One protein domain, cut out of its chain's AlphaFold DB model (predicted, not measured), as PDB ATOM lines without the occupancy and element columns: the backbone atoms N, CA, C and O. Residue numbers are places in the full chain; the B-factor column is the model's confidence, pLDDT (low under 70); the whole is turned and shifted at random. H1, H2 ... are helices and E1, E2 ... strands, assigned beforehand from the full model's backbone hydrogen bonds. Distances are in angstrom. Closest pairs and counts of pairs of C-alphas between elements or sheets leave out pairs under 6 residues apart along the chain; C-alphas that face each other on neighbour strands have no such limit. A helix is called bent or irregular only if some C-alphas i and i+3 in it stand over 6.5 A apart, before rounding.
ATOM      1  N   LEU A  73      33.507 -35.795 -31.293       97.06
ATOM      2  CA  LEU A  73      33.549 -37.250 -31.123       97.06
ATOM      3  C   LEU A  73      34.910 -37.829 -31.518       97.06
ATOM      4  O   LEU A  73      35.488 -38.619 -30.775       97.06
ATOM      5  N   VAL A  74      35.462 -37.399 -32.657       97.88
ATOM      6  CA  VAL A  74      36.801 -37.814 -33.100       97.88
ATOM      7  C   VAL A  74      37.872 -37.400 -32.088       97.88
ATOM      8  O   VAL A  74      38.736 -38.208 -31.745       97.88
ATOM      9  N   ARG A  75      37.826 -36.156 -31.594       97.81
ATOM     10  CA  ARG A  75      38.812 -35.640 -30.636       97.81
ATOM     11  C   ARG A  75      38.755 -36.384 -29.302       97.81
ATOM     12  O   ARG A  75      39.807 -36.697 -28.747       97.81
ATOM     13  N   ASP A  76      37.557 -36.666 -28.802       97.81
ATOM     14  CA  ASP A  76      37.350 -37.381 -27.542       97.81
ATOM     15  C   ASP A  76      37.783 -38.853 -27.638       97.81
ATOM     16  O   ASP A  76      38.557 -39.336 -26.806       97.81
ATOM     17  N   ALA A  77      37.400 -39.535 -28.723       97.06
ATOM     18  CA  ALA A  77      37.821 -40.907 -28.993       97.06
ATOM     19  C   ALA A  77      39.348 -41.022 -29.145       97.06
ATOM     20  O   ALA A  77      39.961 -41.927 -28.575       97.06
ATOM     21  N   ALA A  78      39.980 -40.086 -29.864       97.56
ATOM     22  CA  ALA A  78      41.435 -40.029 -30.002       97.56
ATOM     23  C   ALA A  78      42.122 -39.812 -28.650       97.56
ATOM     24  O   ALA A  78      43.050 -40.543 -28.308       97.56
ATOM     25  N   ARG A  79      41.650 -38.837 -27.862       97.56
ATOM     26  CA  ARG A  79      42.192 -38.541 -26.531       97.56
ATOM     27  C   ARG A  79      42.120 -39.757 -25.619       97.56
ATOM     28  O   ARG A  79      43.112 -40.086 -24.978       97.56
ATOM     29  N   THR A  80      40.968 -40.421 -25.588       97.12
ATOM     30  CA  THR A  80      40.751 -41.616 -24.769       97.12
ATOM     31  C   THR A  80      41.683 -42.745 -25.198       97.12
ATOM     32  O   THR A  80      42.376 -43.311 -24.357       97.12
ATOM     33  N   ALA A  81      41.791 -43.014 -26.504       96.62
ATOM     34  CA  ALA A  81      42.670 -44.059 -27.024       96.62
ATOM     35  C   ALA A  81      44.160 -43.791 -26.732       96.62
ATOM     36  O   ALA A  81      44.877 -44.710 -26.341       96.62
ATOM     37  N   ILE A  82      44.623 -42.542 -26.876       96.56
ATOM     38  CA  ILE A  82      46.012 -42.156 -26.571       96.56
ATOM     39  C   ILE A  82      46.287 -42.269 -25.068       96.56
ATOM     40  O   ILE A  82      47.284 -42.874 -24.672       96.56
ATOM     41  N   ALA A  83      45.391 -41.733 -24.233       95.62
ATOM     42  CA  ALA A  83      45.540 -41.762 -22.782       95.62
ATOM     43  C   ALA A  83      45.557 -43.203 -22.247       95.62
ATOM     44  O   ALA A  83      46.401 -43.541 -21.420       95.62
ATOM     45  N   SER A  84      44.688 -44.081 -22.762       94.81
ATOM     46  CA  SER A  84      44.688 -45.508 -22.407       94.81
ATOM     47  C   SER A  84      45.970 -46.237 -22.821       94.81
ATOM     48  O   SER A  84      46.336 -47.226 -22.192       94.81
ATOM     49  N   ALA A  85      46.664 -45.763 -23.859       95.25
ATOM     50  CA  ALA A  85      47.943 -46.317 -24.294       95.25
ATOM     51  C   ALA A  85      49.161 -45.723 -23.560       95.25
ATOM     52  O   ALA A  85      50.277 -46.176 -23.812       95.25
ATOM     53  N   GLY A  86      48.958 -44.743 -22.671       94.00
ATOM     54  CA  GLY A  86      50.024 -44.061 -21.933       94.00
ATOM     55  C   GLY A  86      50.794 -43.014 -22.742       94.00
ATOM     56  O   GLY A  86      51.878 -42.623 -22.328       94.00
ATOM     57  N   GLY A  87      50.268 -42.568 -23.887       94.56
ATOM     58  CA  GLY A  87      50.946 -41.569 -24.716       94.56
ATOM     59  C   GLY A  87      50.670 -40.125 -24.325       94.56
ATOM     60  O   GLY A  87      49.672 -39.813 -23.669       94.56
ATOM     61  N   ASP A  88      51.541 -39.232 -24.792       95.69
ATOM     62  CA  ASP A  88      51.333 -37.792 -24.695       95.69
ATOM     63  C   ASP A  88      50.176 -37.374 -25.612       95.69
ATOM     64  O   ASP A  88      50.272 -37.376 -26.844       95.69
ATOM     65  N   VAL A  89      49.053 -37.019 -24.984       96.06
ATOM     66  CA  VAL A  89      47.834 -36.591 -25.669       96.06
ATOM     67  C   VAL A  89      48.091 -35.370 -26.543       96.06
ATOM     68  O   VAL A  89      47.610 -35.349 -27.669       96.06
ATOM     69  N   GLU A  90      48.817 -34.359 -26.070       95.50
ATOM     70  CA  GLU A  90      48.973 -33.108 -26.823       95.50
ATOM     71  C   GLU A  90      49.808 -33.331 -28.090       95.50
ATOM     72  O   GLU A  90      49.481 -32.801 -29.155       95.50
ATOM     73  N   LEU A  91      50.828 -34.191 -28.004       95.62
ATOM     74  CA  LEU A  91      51.685 -34.528 -29.139       95.62
ATOM     75  C   LEU A  91      50.983 -35.446 -30.151       95.62
ATOM     76  O   LEU A  91      51.088 -35.241 -31.362       95.62
ATOM     77  N   MET A  92      50.258 -36.459 -29.668       96.75
ATOM     78  CA  MET A  92      49.680 -37.496 -30.529       96.75
ATOM     79  C   MET A  92      48.292 -37.151 -31.073       96.75
ATOM     80  O   MET A  92      47.889 -37.696 -32.105       96.75
ATOM     81  N   LEU A  93      47.556 -36.235 -30.435       96.94
ATOM     82  CA  LEU A  93      46.183 -35.910 -30.820       96.94
ATOM     83  C   LEU A  93      46.049 -35.440 -32.280       96.94
ATOM     84  O   LEU A  93      45.168 -35.972 -32.958       96.94
ATOM     85  N   PRO A  94      46.888 -34.529 -32.820       97.25
ATOM     86  CA  PRO A  94      46.763 -34.097 -34.214       97.25
ATOM     87  C   PRO A  94      46.957 -35.245 -35.214       97.25
ATOM     88  O   PRO A  94      46.248 -35.320 -36.219       97.25
ATOM     89  N   VAL A  95      47.882 -36.166 -34.924       96.81
ATOM     90  CA  VAL A  95      48.210 -37.304 -35.798       96.81
ATOM     91  C   VAL A  95      47.094 -38.347 -35.786       96.81
ATOM     92  O   VAL A  95      46.692 -38.834 -36.844       96.81
ATOM     93  N   VAL A  96      46.575 -38.678 -34.599       96.94
ATOM     94  CA  VAL A  96      45.497 -39.664 -34.443       96.94
ATOM     95  C   VAL A  96      44.184 -39.109 -34.992       96.94
ATOM     96  O   VAL A  96      43.551 -39.764 -35.816       96.94
ATOM     97  N   ALA A  97      43.801 -37.884 -34.618       96.94
ATOM     98  CA  ALA A  97      42.541 -37.276 -35.049       96.94
ATOM     99  C   ALA A  97      42.450 -37.115 -36.577       96.94
ATOM    100  O   ALA A  97      41.380 -37.314 -37.148       96.94
ATOM    101  N   ALA A  98      43.565 -36.830 -37.262       96.62
ATOM    102  CA  ALA A  98      43.591 -36.721 -38.722       96.62
ATOM    103  C   ALA A  98      43.160 -38.019 -39.439       96.62
ATOM    104  O   ALA A  98      42.607 -37.953 -40.540       96.62
ATOM    105  N   ARG A  99      43.379 -39.181 -38.805       97.06
ATOM    106  CA  ARG A  99      43.087 -40.524 -39.340       97.06
ATOM    107  C   ARG A  99      41.776 -41.122 -38.829       97.06
ATOM    108  O   ARG A  99      41.503 -42.289 -39.089       97.06
ATOM    109  N   LEU A 100      40.973 -40.360 -38.095       97.50
ATOM    110  CA  LEU A 100      39.674 -40.800 -37.594       97.50
ATOM    111  C   LEU A 100      38.545 -40.041 -38.293       97.50
ATOM    112  O   LEU A 100      38.685 -38.866 -38.648       97.50
ATOM    113  N   ARG A 101      37.404 -40.707 -38.466       97.19
ATOM    114  CA  ARG A 101      36.148 -40.100 -38.919       97.19
ATOM    115  C   ARG A 101      34.998 -40.602 -38.065       97.19
ATOM    116  O   ARG A 101      34.964 -41.772 -37.698       97.19
ATOM    117  N   ALA A 102      34.060 -39.714 -37.766       96.50
ATOM    118  CA  ALA A 102      32.777 -40.101 -37.207       96.50
ATOM    119  C   ALA A 102      31.866 -40.543 -38.361       96.50
ATOM    120  O   ALA A 102      31.722 -39.817 -39.344       96.50
ATOM    121  N   VAL A 103      31.295 -41.734 -38.247       95.19
ATOM    122  CA  VAL A 103      30.364 -42.325 -39.207       95.19
ATOM    123  C   VAL A 103      29.072 -42.634 -38.470       95.19
ATOM    124  O   VAL A 103      29.088 -43.176 -37.365       95.19
ATOM    125  N   GLU A 104      27.955 -42.273 -39.086       94.31
ATOM    126  CA  GLU A 104      26.631 -42.617 -38.591       94.31
ATOM    127  C   GLU A 104      26.323 -44.083 -38.925       94.31
ATOM    128  O   GLU A 104      26.453 -44.533 -40.066       94.31
ATOM    129  N   THR A 105      25.964 -44.853 -37.907       93.00
ATOM    130  CA  THR A 105      25.527 -46.244 -37.990       93.00
ATOM    131  C   THR A 105      24.080 -46.348 -37.512       93.00
ATOM    132  O   THR A 105      23.514 -45.399 -36.973       93.00
ATOM    133  N   ALA A 106      23.462 -47.521 -37.679       92.19
ATOM    134  CA  ALA A 106      22.095 -47.757 -37.203       92.19
ATOM    135  C   ALA A 106      21.932 -47.538 -35.682       92.19
ATOM    136  O   ALA A 106      20.839 -47.207 -35.230       92.19
ATOM    137  N   ASP A 107      23.017 -47.689 -34.915       92.50
ATOM    138  CA  ASP A 107      23.038 -47.564 -33.453       92.50
ATOM    139  C   ASP A 107      23.486 -46.167 -32.969       92.50
ATOM    140  O   ASP A 107      23.655 -45.949 -31.768       92.50
ATOM    141  N   GLY A 108      23.699 -45.214 -33.885       94.06
ATOM    142  CA  GLY A 108      24.155 -43.855 -33.588       94.06
ATOM    143  C   GLY A 108      25.515 -43.538 -34.208       94.06
ATOM    144  O   GLY A 108      25.846 -43.998 -35.291       94.06
ATOM    145  N   TRP A 109      26.325 -42.716 -33.545       95.00
ATOM    146  CA  TRP A 109      27.628 -42.310 -34.078       95.00
ATOM    147  C   TRP A 109      28.740 -43.266 -33.644       95.00
ATOM    148  O   TRP A 109      28.900 -43.549 -32.457       95.00
ATOM    149  N   SER A 110      29.557 -43.714 -34.597       94.56
ATOM    150  CA  SER A 110      30.750 -44.526 -34.347       94.56
ATOM    151  C   SER A 110      31.990 -43.864 -34.941       94.56
ATOM    152  O   SER A 110      31.935 -43.273 -36.015       94.56
ATOM    153  N   VAL A 111      33.128 -43.946 -34.249       96.25
ATOM    154  CA  VAL A 111      34.399 -43.401 -34.744       96.25
ATOM    155  C   VAL A 111      35.214 -44.521 -35.374       96.25
ATOM    156  O   VAL A 111      35.583 -45.487 -34.706       96.25
ATOM    157  N   VAL A 112      35.518 -44.364 -36.657       96.12
ATOM    158  CA  VAL A 112      36.236 -45.344 -37.471       96.12
ATOM    159  C   VAL A 112      37.565 -44.769 -37.944       96.12
ATOM    160  O   VAL A 112      37.719 -43.556 -38.110       96.12
ATOM    161  N   VAL A 113      38.540 -45.643 -38.177       96.69
ATOM    162  CA  VAL A 113      39.832 -45.246 -38.743       96.69
ATOM    163  C   VAL A 113      39.725 -45.177 -40.264       96.69
ATOM    164  O   VAL A 113      39.241 -46.115 -40.898       96.69
ATOM    165  N   VAL A 114      40.223 -44.095 -40.856       96.12
ATOM    166  CA  VAL A 114      40.323 -43.919 -42.309       96.12
ATOM    167  C   VAL A 114      41.775 -43.899 -42.775       96.12
ATOM    168  O   VAL A 114      42.683 -43.500 -42.045       96.12
ATOM    169  N   ASP A 115      41.999 -44.349 -44.006       93.31
ATOM    170  CA  ASP A 115      43.293 -44.249 -44.682       93.31
ATOM    171  C   ASP A 115      43.432 -42.913 -45.445       93.31
ATOM    172  O   ASP A 115      42.504 -42.106 -45.501       93.31
ATOM    173  N   LYS A 116      44.576 -42.685 -46.098       86.75
ATOM    174  CA  LYS A 116      44.893 -41.487 -46.900       86.75
ATOM    175  C   LYS A 116      43.884 -41.179 -48.018       86.75
ATOM    176  O   LYS A 116      43.869 -40.062 -48.517       86.75
ATOM    177  N   GLY A 117      43.067 -42.154 -48.416       85.62
ATOM    178  CA  GLY A 117      41.992 -41.996 -49.402       85.62
ATOM    179  C   GLY A 117      40.594 -41.825 -48.801       85.62
ATOM    180  O   GLY A 117      39.630 -42.087 -49.511       85.62
ATOM    181  N   ASP A 118      40.484 -41.501 -47.507       88.12
ATOM    182  CA  ASP A 118      39.219 -41.392 -46.752       88.12
ATOM    183  C   ASP A 118      38.383 -42.689 -46.758       88.12
ATOM    184  O   ASP A 118      37.188 -42.711 -46.477       88.12
ATOM    185  N   ARG A 119      39.032 -43.818 -47.071       92.62
ATOM    186  CA  ARG A 119      38.424 -45.148 -47.027       92.62
ATOM    187  C   ARG A 119      38.544 -45.713 -45.623       92.62
ATOM    188  O   ARG A 119      39.632 -45.687 -45.044       92.62
ATOM    189  N   VAL A 120      37.444 -46.262 -45.116       93.75
ATOM    190  CA  VAL A 120      37.405 -46.936 -43.814       93.75
ATOM    191  C   VAL A 120      38.361 -48.125 -43.826       93.75
ATOM    192  O   VAL A 120      38.317 -48.974 -44.719       93.75
ATOM    193  N   ARG A 121      39.255 -48.176 -42.837       93.12
ATOM    194  CA  ARG A 121      40.171 -49.297 -42.645       93.12
ATOM    195  C   ARG A 121      39.445 -50.419 -41.917       93.12
ATOM    196  O   ARG A 121      38.777 -50.211 -40.904       93.12
ATOM    197  N   HIS A 122      39.638 -51.629 -42.419       89.50
ATOM    198  CA  HIS A 122      39.161 -52.844 -41.782       89.50
ATOM    199  C   HIS A 122      40.343 -53.663 -41.271       89.50
ATOM    200  O   HIS A 122      41.394 -53.717 -41.913       89.50
ATOM    201  N   VAL A 123      40.157 -54.322 -40.133       87.25
ATOM    202  CA  VAL A 123      41.110 -55.271 -39.558       87.25
ATOM    203  C   VAL A 123      40.452 -56.640 -39.508       87.25
ATOM    204  O   VAL A 123      39.296 -56.788 -39.111       87.25
ATOM    205  N   VAL A 124      41.201 -57.663 -39.910       85.81
ATOM    206  CA  VAL A 124      40.781 -59.054 -39.737       85.81
ATOM    207  C   VAL A 124      41.115 -59.461 -38.310       85.81
ATOM    208  O   VAL A 124      42.289 -59.522 -37.937       85.81
ATOM    209  N   ARG A 125      40.095 -59.733 -37.493       80.00
ATOM    210  CA  ARG A 125      40.326 -60.166 -36.112       80.00
ATOM    211  C   ARG A 125      40.872 -61.593 -36.130       80.00
ATOM    212  O   ARG A 125      40.193 -62.528 -36.567       80.00
ATOM    213  N   GLN A 126      42.119 -61.757 -35.687       69.38
ATOM    214  CA  GLN A 126      42.775 -63.063 -35.667       69.38
ATOM    215  C   GLN A 126      41.944 -64.058 -34.839       69.38
ATOM    216  O   GLN A 126      41.516 -63.750 -33.729       69.38
ATOM    217  N   GLY A 127      41.670 -65.229 -35.420       71.62
ATOM    218  CA  GLY A 127      40.906 -66.318 -34.796       71.62
ATOM    219  C   GLY A 127      39.467 -66.491 -35.296       71.62
ATOM    220  O   GLY A 127      38.963 -67.604 -35.254       71.62
ATOM    221  N   THR A 128      38.817 -65.445 -35.819       72.12
ATOM    222  CA  THR A 128      37.441 -65.546 -36.366       72.12
ATOM    223  C   THR A 128      37.370 -65.347 -37.875       72.12
ATOM    224  O   THR A 128      36.381 -65.730 -38.489       72.12
ATOM    225  N   GLY A 129      38.397 -64.748 -38.490       80.00
ATOM    226  CA  GLY A 129      38.380 -64.409 -39.918       80.00
ATOM    227  C   GLY A 129      37.385 -63.296 -40.270       80.00
ATOM    228  O   GLY A 129      37.280 -62.912 -41.432       80.00
ATOM    229  N   THR A 130      36.676 -62.749 -39.280       84.19
ATOM    230  CA  THR A 130      35.711 -61.672 -39.469       84.19
ATOM    231  C   THR A 130      36.438 -60.359 -39.731       84.19
ATOM    232  O   THR A 130      37.325 -59.950 -38.973       84.19
ATOM    233  N   VAL A 131      36.033 -59.694 -40.809       85.31
ATOM    234  CA  VAL A 131      36.469 -58.346 -41.169       85.31
ATOM    235  C   VAL A 131      35.691 -57.359 -40.302       85.31
ATOM    236  O   VAL A 131      34.482 -57.212 -40.463       85.31
ATOM    237  N   VAL A 132      36.370 -56.707 -39.359       87.31
ATOM    238  CA  VAL A 132      35.772 -55.708 -38.460       87.31
ATOM    239  C   VAL A 132      36.338 -54.334 -38.803       87.31
ATOM    240  O   VAL A 132      37.468 -54.215 -39.275       87.31
ATOM    241  N   VAL A 133      35.544 -53.283 -38.613       89.38
ATOM    242  CA  VAL A 133      36.033 -51.907 -38.745       89.38
ATOM    243  C   VAL A 133      37.096 -51.648 -37.678       89.38
ATOM    244  O   VAL A 133      36.928 -52.027 -36.521       89.38
ATOM    245  N   MET A 134      38.200 -51.027 -38.080       91.94
ATOM    246  CA  MET A 134      39.312 -50.741 -37.185       91.94
ATOM    247  C   MET A 134      38.908 -49.729 -36.109       91.94
ATOM    248  O   MET A 134      38.417 -48.643 -36.436       91.94
ATOM    249  N   ALA A 135      39.151 -50.061 -34.839       94.06
ATOM    250  CA  ALA A 135      38.879 -49.162 -33.728       94.06
ATOM    251  C   ALA A 135      40.044 -48.172 -33.509       94.06
ATOM    252  O   ALA A 135      41.192 -48.477 -33.849       94.06
ATOM    253  N   PRO A 136      39.804 -47.012 -32.868       96.38
ATOM    254  CA  PRO A 136      40.869 -46.061 -32.528       96.38
ATOM    255  C   PRO A 136      42.016 -46.676 -31.709       96.38
ATOM    256  O   PRO A 136      43.175 -46.313 -31.898       96.38
ATOM    257  N   ALA A 137      41.713 -47.642 -30.835       95.94
ATOM    258  CA  ALA A 137      42.715 -48.351 -30.041       95.94
ATOM    259  C   ALA A 137      43.688 -49.174 -30.907       95.94
ATOM    260  O   ALA A 137      44.885 -49.215 -30.618       95.94
ATOM    261  N   ASP A 138      43.201 -49.778 -31.995       95.56
ATOM    262  CA  ASP A 138      44.037 -50.553 -32.916       95.56
ATOM    263  C   ASP A 138      45.015 -49.637 -33.662       95.56
ATOM    264  O   ASP A 138      46.199 -49.959 -33.776       95.56
ATOM    265  N   LEU A 139      44.546 -48.461 -34.101       96.56
ATOM    266  CA  LEU A 139      45.390 -47.436 -34.725       96.56
ATOM    267  C   LEU A 139      46.497 -46.970 -33.774       96.56
ATOM    268  O   LEU A 139      47.652 -46.864 -34.179       96.56
ATOM    269  N   VAL A 140      46.165 -46.695 -32.513       96.94
ATOM    270  CA  VAL A 140      47.167 -46.304 -31.511       96.94
ATOM    271  C   VAL A 140      48.179 -47.433 -31.284       96.94
ATOM    272  O   VAL A 140      49.379 -47.177 -31.203       96.94
ATOM    273  N   GLY A 141      47.727 -48.689 -31.274       95.94
ATOM    274  CA  GLY A 141      48.609 -49.855 -31.216       95.94
ATOM    275  C   GLY A 141      49.548 -49.983 -32.422       95.94
ATOM    276  O   GLY A 141      50.688 -50.414 -32.258       95.94
ATOM    277  N   GLU A 142      49.109 -49.606 -33.627       95.56
ATOM    278  CA  GLU A 142      49.984 -49.502 -34.804       95.56
ATOM    279  C   GLU A 142      51.007 -48.375 -34.649       95.56
ATOM    280  O   GLU A 142      52.198 -48.609 -34.835       95.56
ATOM    281  N   LEU A 143      50.560 -47.175 -34.262       96.50
ATOM    282  CA  LEU A 143      51.432 -46.005 -34.109       96.50
ATOM    283  C   LEU A 143      52.505 -46.218 -33.043       96.50
ATOM    284  O   LEU A 143      53.638 -45.788 -33.222       96.50
ATOM    285  N   ARG A 144      52.186 -46.941 -31.968       96.50
ATOM    286  CA  ARG A 144      53.161 -47.291 -30.933       96.50
ATOM    287  C   ARG A 144      54.302 -48.175 -31.452       96.50
ATOM    288  O   ARG A 144      55.398 -48.131 -30.908       96.50
ATOM    289  N   ARG A 145      54.055 -48.990 -32.483       96.38
ATOM    290  CA  ARG A 145      55.078 -49.850 -33.108       96.38
ATOM    291  C   ARG A 145      55.881 -49.125 -34.188       96.38
ATOM    292  O   ARG A 145      56.913 -49.637 -34.610       96.38
ATOM    293  N   ASP A 146      55.396 -47.982 -34.662       97.00
ATOM    294  CA  ASP A 146      56.082 -47.179 -35.667       97.00
ATOM    295  C   ASP A 146      57.271 -46.454 -35.008       97.00
ATOM    296  O   ASP A 146      57.067 -45.734 -34.030       97.00
ATOM    297  N   PRO A 147      58.506 -46.600 -35.518       96.00
ATOM    298  CA  PRO A 147      59.677 -45.943 -34.939       96.00
ATOM    299  C   PRO A 147      59.575 -44.411 -34.924       96.00
ATOM    300  O   PRO A 147      60.243 -43.770 -34.117       96.00
ATOM    301  N   VAL A 148      58.750 -43.813 -35.792       96.56
ATOM    302  CA  VAL A 148      58.557 -42.358 -35.855       96.56
ATOM    303  C   VAL A 148      57.678 -41.857 -34.709       96.56
ATOM    304  O   VAL A 148      57.944 -40.792 -34.157       96.56
ATOM    305  N   TYR A 149      56.637 -42.611 -34.345       96.31
ATOM    306  CA  TYR A 149      55.635 -42.181 -33.360       96.31
ATOM    307  C   TYR A 149      55.779 -42.870 -31.999       96.31
ATOM    308  O   TYR A 149      55.265 -42.353 -31.010       96.31
ATOM    309  N   GLY A 150      56.496 -43.995 -31.927       95.00
ATOM    310  CA  GLY A 150      56.757 -44.767 -30.710       95.00
ATOM    311  C   GLY A 150      57.213 -43.922 -29.513       95.00
ATOM    312  O   GLY A 150      56.586 -44.035 -28.461       95.00
ATOM    313  N   PRO A 151      58.182 -42.994 -29.667       94.38
ATOM    314  CA  PRO A 151      58.635 -42.142 -28.565       94.38
ATOM    315  C   PRO A 151      57.533 -41.285 -27.921       94.38
ATOM    316  O   PRO A 151      57.631 -40.950 -26.744       94.38
ATOM    317  N   GLY A 152      56.462 -40.957 -28.654       93.25
ATOM    318  CA  GLY A 152      55.302 -40.237 -28.115       93.25
ATOM    319  C   GLY A 152      54.435 -41.069 -27.160       93.25
ATOM    320  O   GLY A 152      53.566 -40.518 -26.488       93.25
ATOM    321  N   PHE A 153      54.668 -42.384 -27.090       94.06
ATOM    322  CA  PHE A 153      53.992 -43.325 -26.190       94.06
ATOM    323  C   PHE A 153      54.876 -43.828 -25.044       94.06
ATOM    324  O   PHE A 153      54.380 -44.521 -24.158       94.06
ATOM    325  N   ASP A 154      56.163 -43.483 -25.053       87.00
ATOM    326  CA  ASP A 154      57.129 -43.885 -24.023       87.00
ATOM    327  C   ASP A 154      57.248 -42.854 -22.892       87.00
ATOM    328  O   ASP A 154      58.014 -43.039 -21.943       87.00
TER     329      ASP A 154
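Overview. This is residues 73 to 154 of the 213 residues of an uncharacterized protein of Rhodoplanes piscinae (UniProt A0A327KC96). A two-stranded hairpin, E1 and E2, reaches away from a cluster of three helices, in which H1 crosses H2 and H3 steeply. A smaller hairpin, E3 and E4, lies to another side, and the short H4 makes a corner with H3 at the end opposite the turn of E1 and E2. The printed part has 82 residues, with four named helices and four named strands in the order H1 H2 E1 E2 E3 E4 H3 H4; both two-stranded sheets are antiparallel, and the class is mixed, helices and strands. It is compact, with a radius of gyration of the C-alphas of 12.8 A and spans of 35 by 29 by 24 A.

Arrangement. Begin at E1, residues 100 to 105, and E2, residues 108 to 113, where N 103 and O 110 are 2.8 A apart, within hydrogen-bond range. The closest C-alphas of E1 and H1, residues 73 to 84, are those of Leu 100 and Val 74, 6.1 A apart. H1 touches H2, residues 89 to 98, at Ala 78 and Ala 97, their closest C-alphas, 5.9 A apart, with a steep tilt of 46 degrees, opposite ways. With residues 77 to 82 alone, H1 touches H3, residues 136 to 145; the closest C-alphas, of Ala 81 and Ala 137, are 5.2 A apart, at a steep tilt of 48 degrees, the same way. H3 and H4, residues 150 to 153, touch only at the corner, with the C-alphas of Arg 144 and Gly 150 closest at 4.4 A. In the hairpin of E3, residues 122 to 124, and E4, residues 131 to 133, look for N 123 and O 132, 2.8 A apart; E3 is apart from H3. Every O i to N i+4 pair is within hydrogen-bond range in H1, 4 of 6 in H2 and 5 of 6 in H3, while H4 is too short for such a pair.

Along the chain. Find C-alpha 73 at (33.549, -37.250, -31.123); from there H1 runs 16.4 A. H2, 13.7 A long, is irregular, with C-alphas 91 and 94 7.1 A apart. E1 runs 15.2 A, E2 16.6 A and H3 14.7 A; E3, E4 and H4 are shorter. H4 ends at C-alpha 153, (53.992, -43.325, -26.190).

Size, cuts and confidence. The two C-alphas farthest apart, of Ala 106 and Pro 151, are 38.0 A from each other. The printed part has no cut and no long link; residue 126 is under 70 in pLDDT.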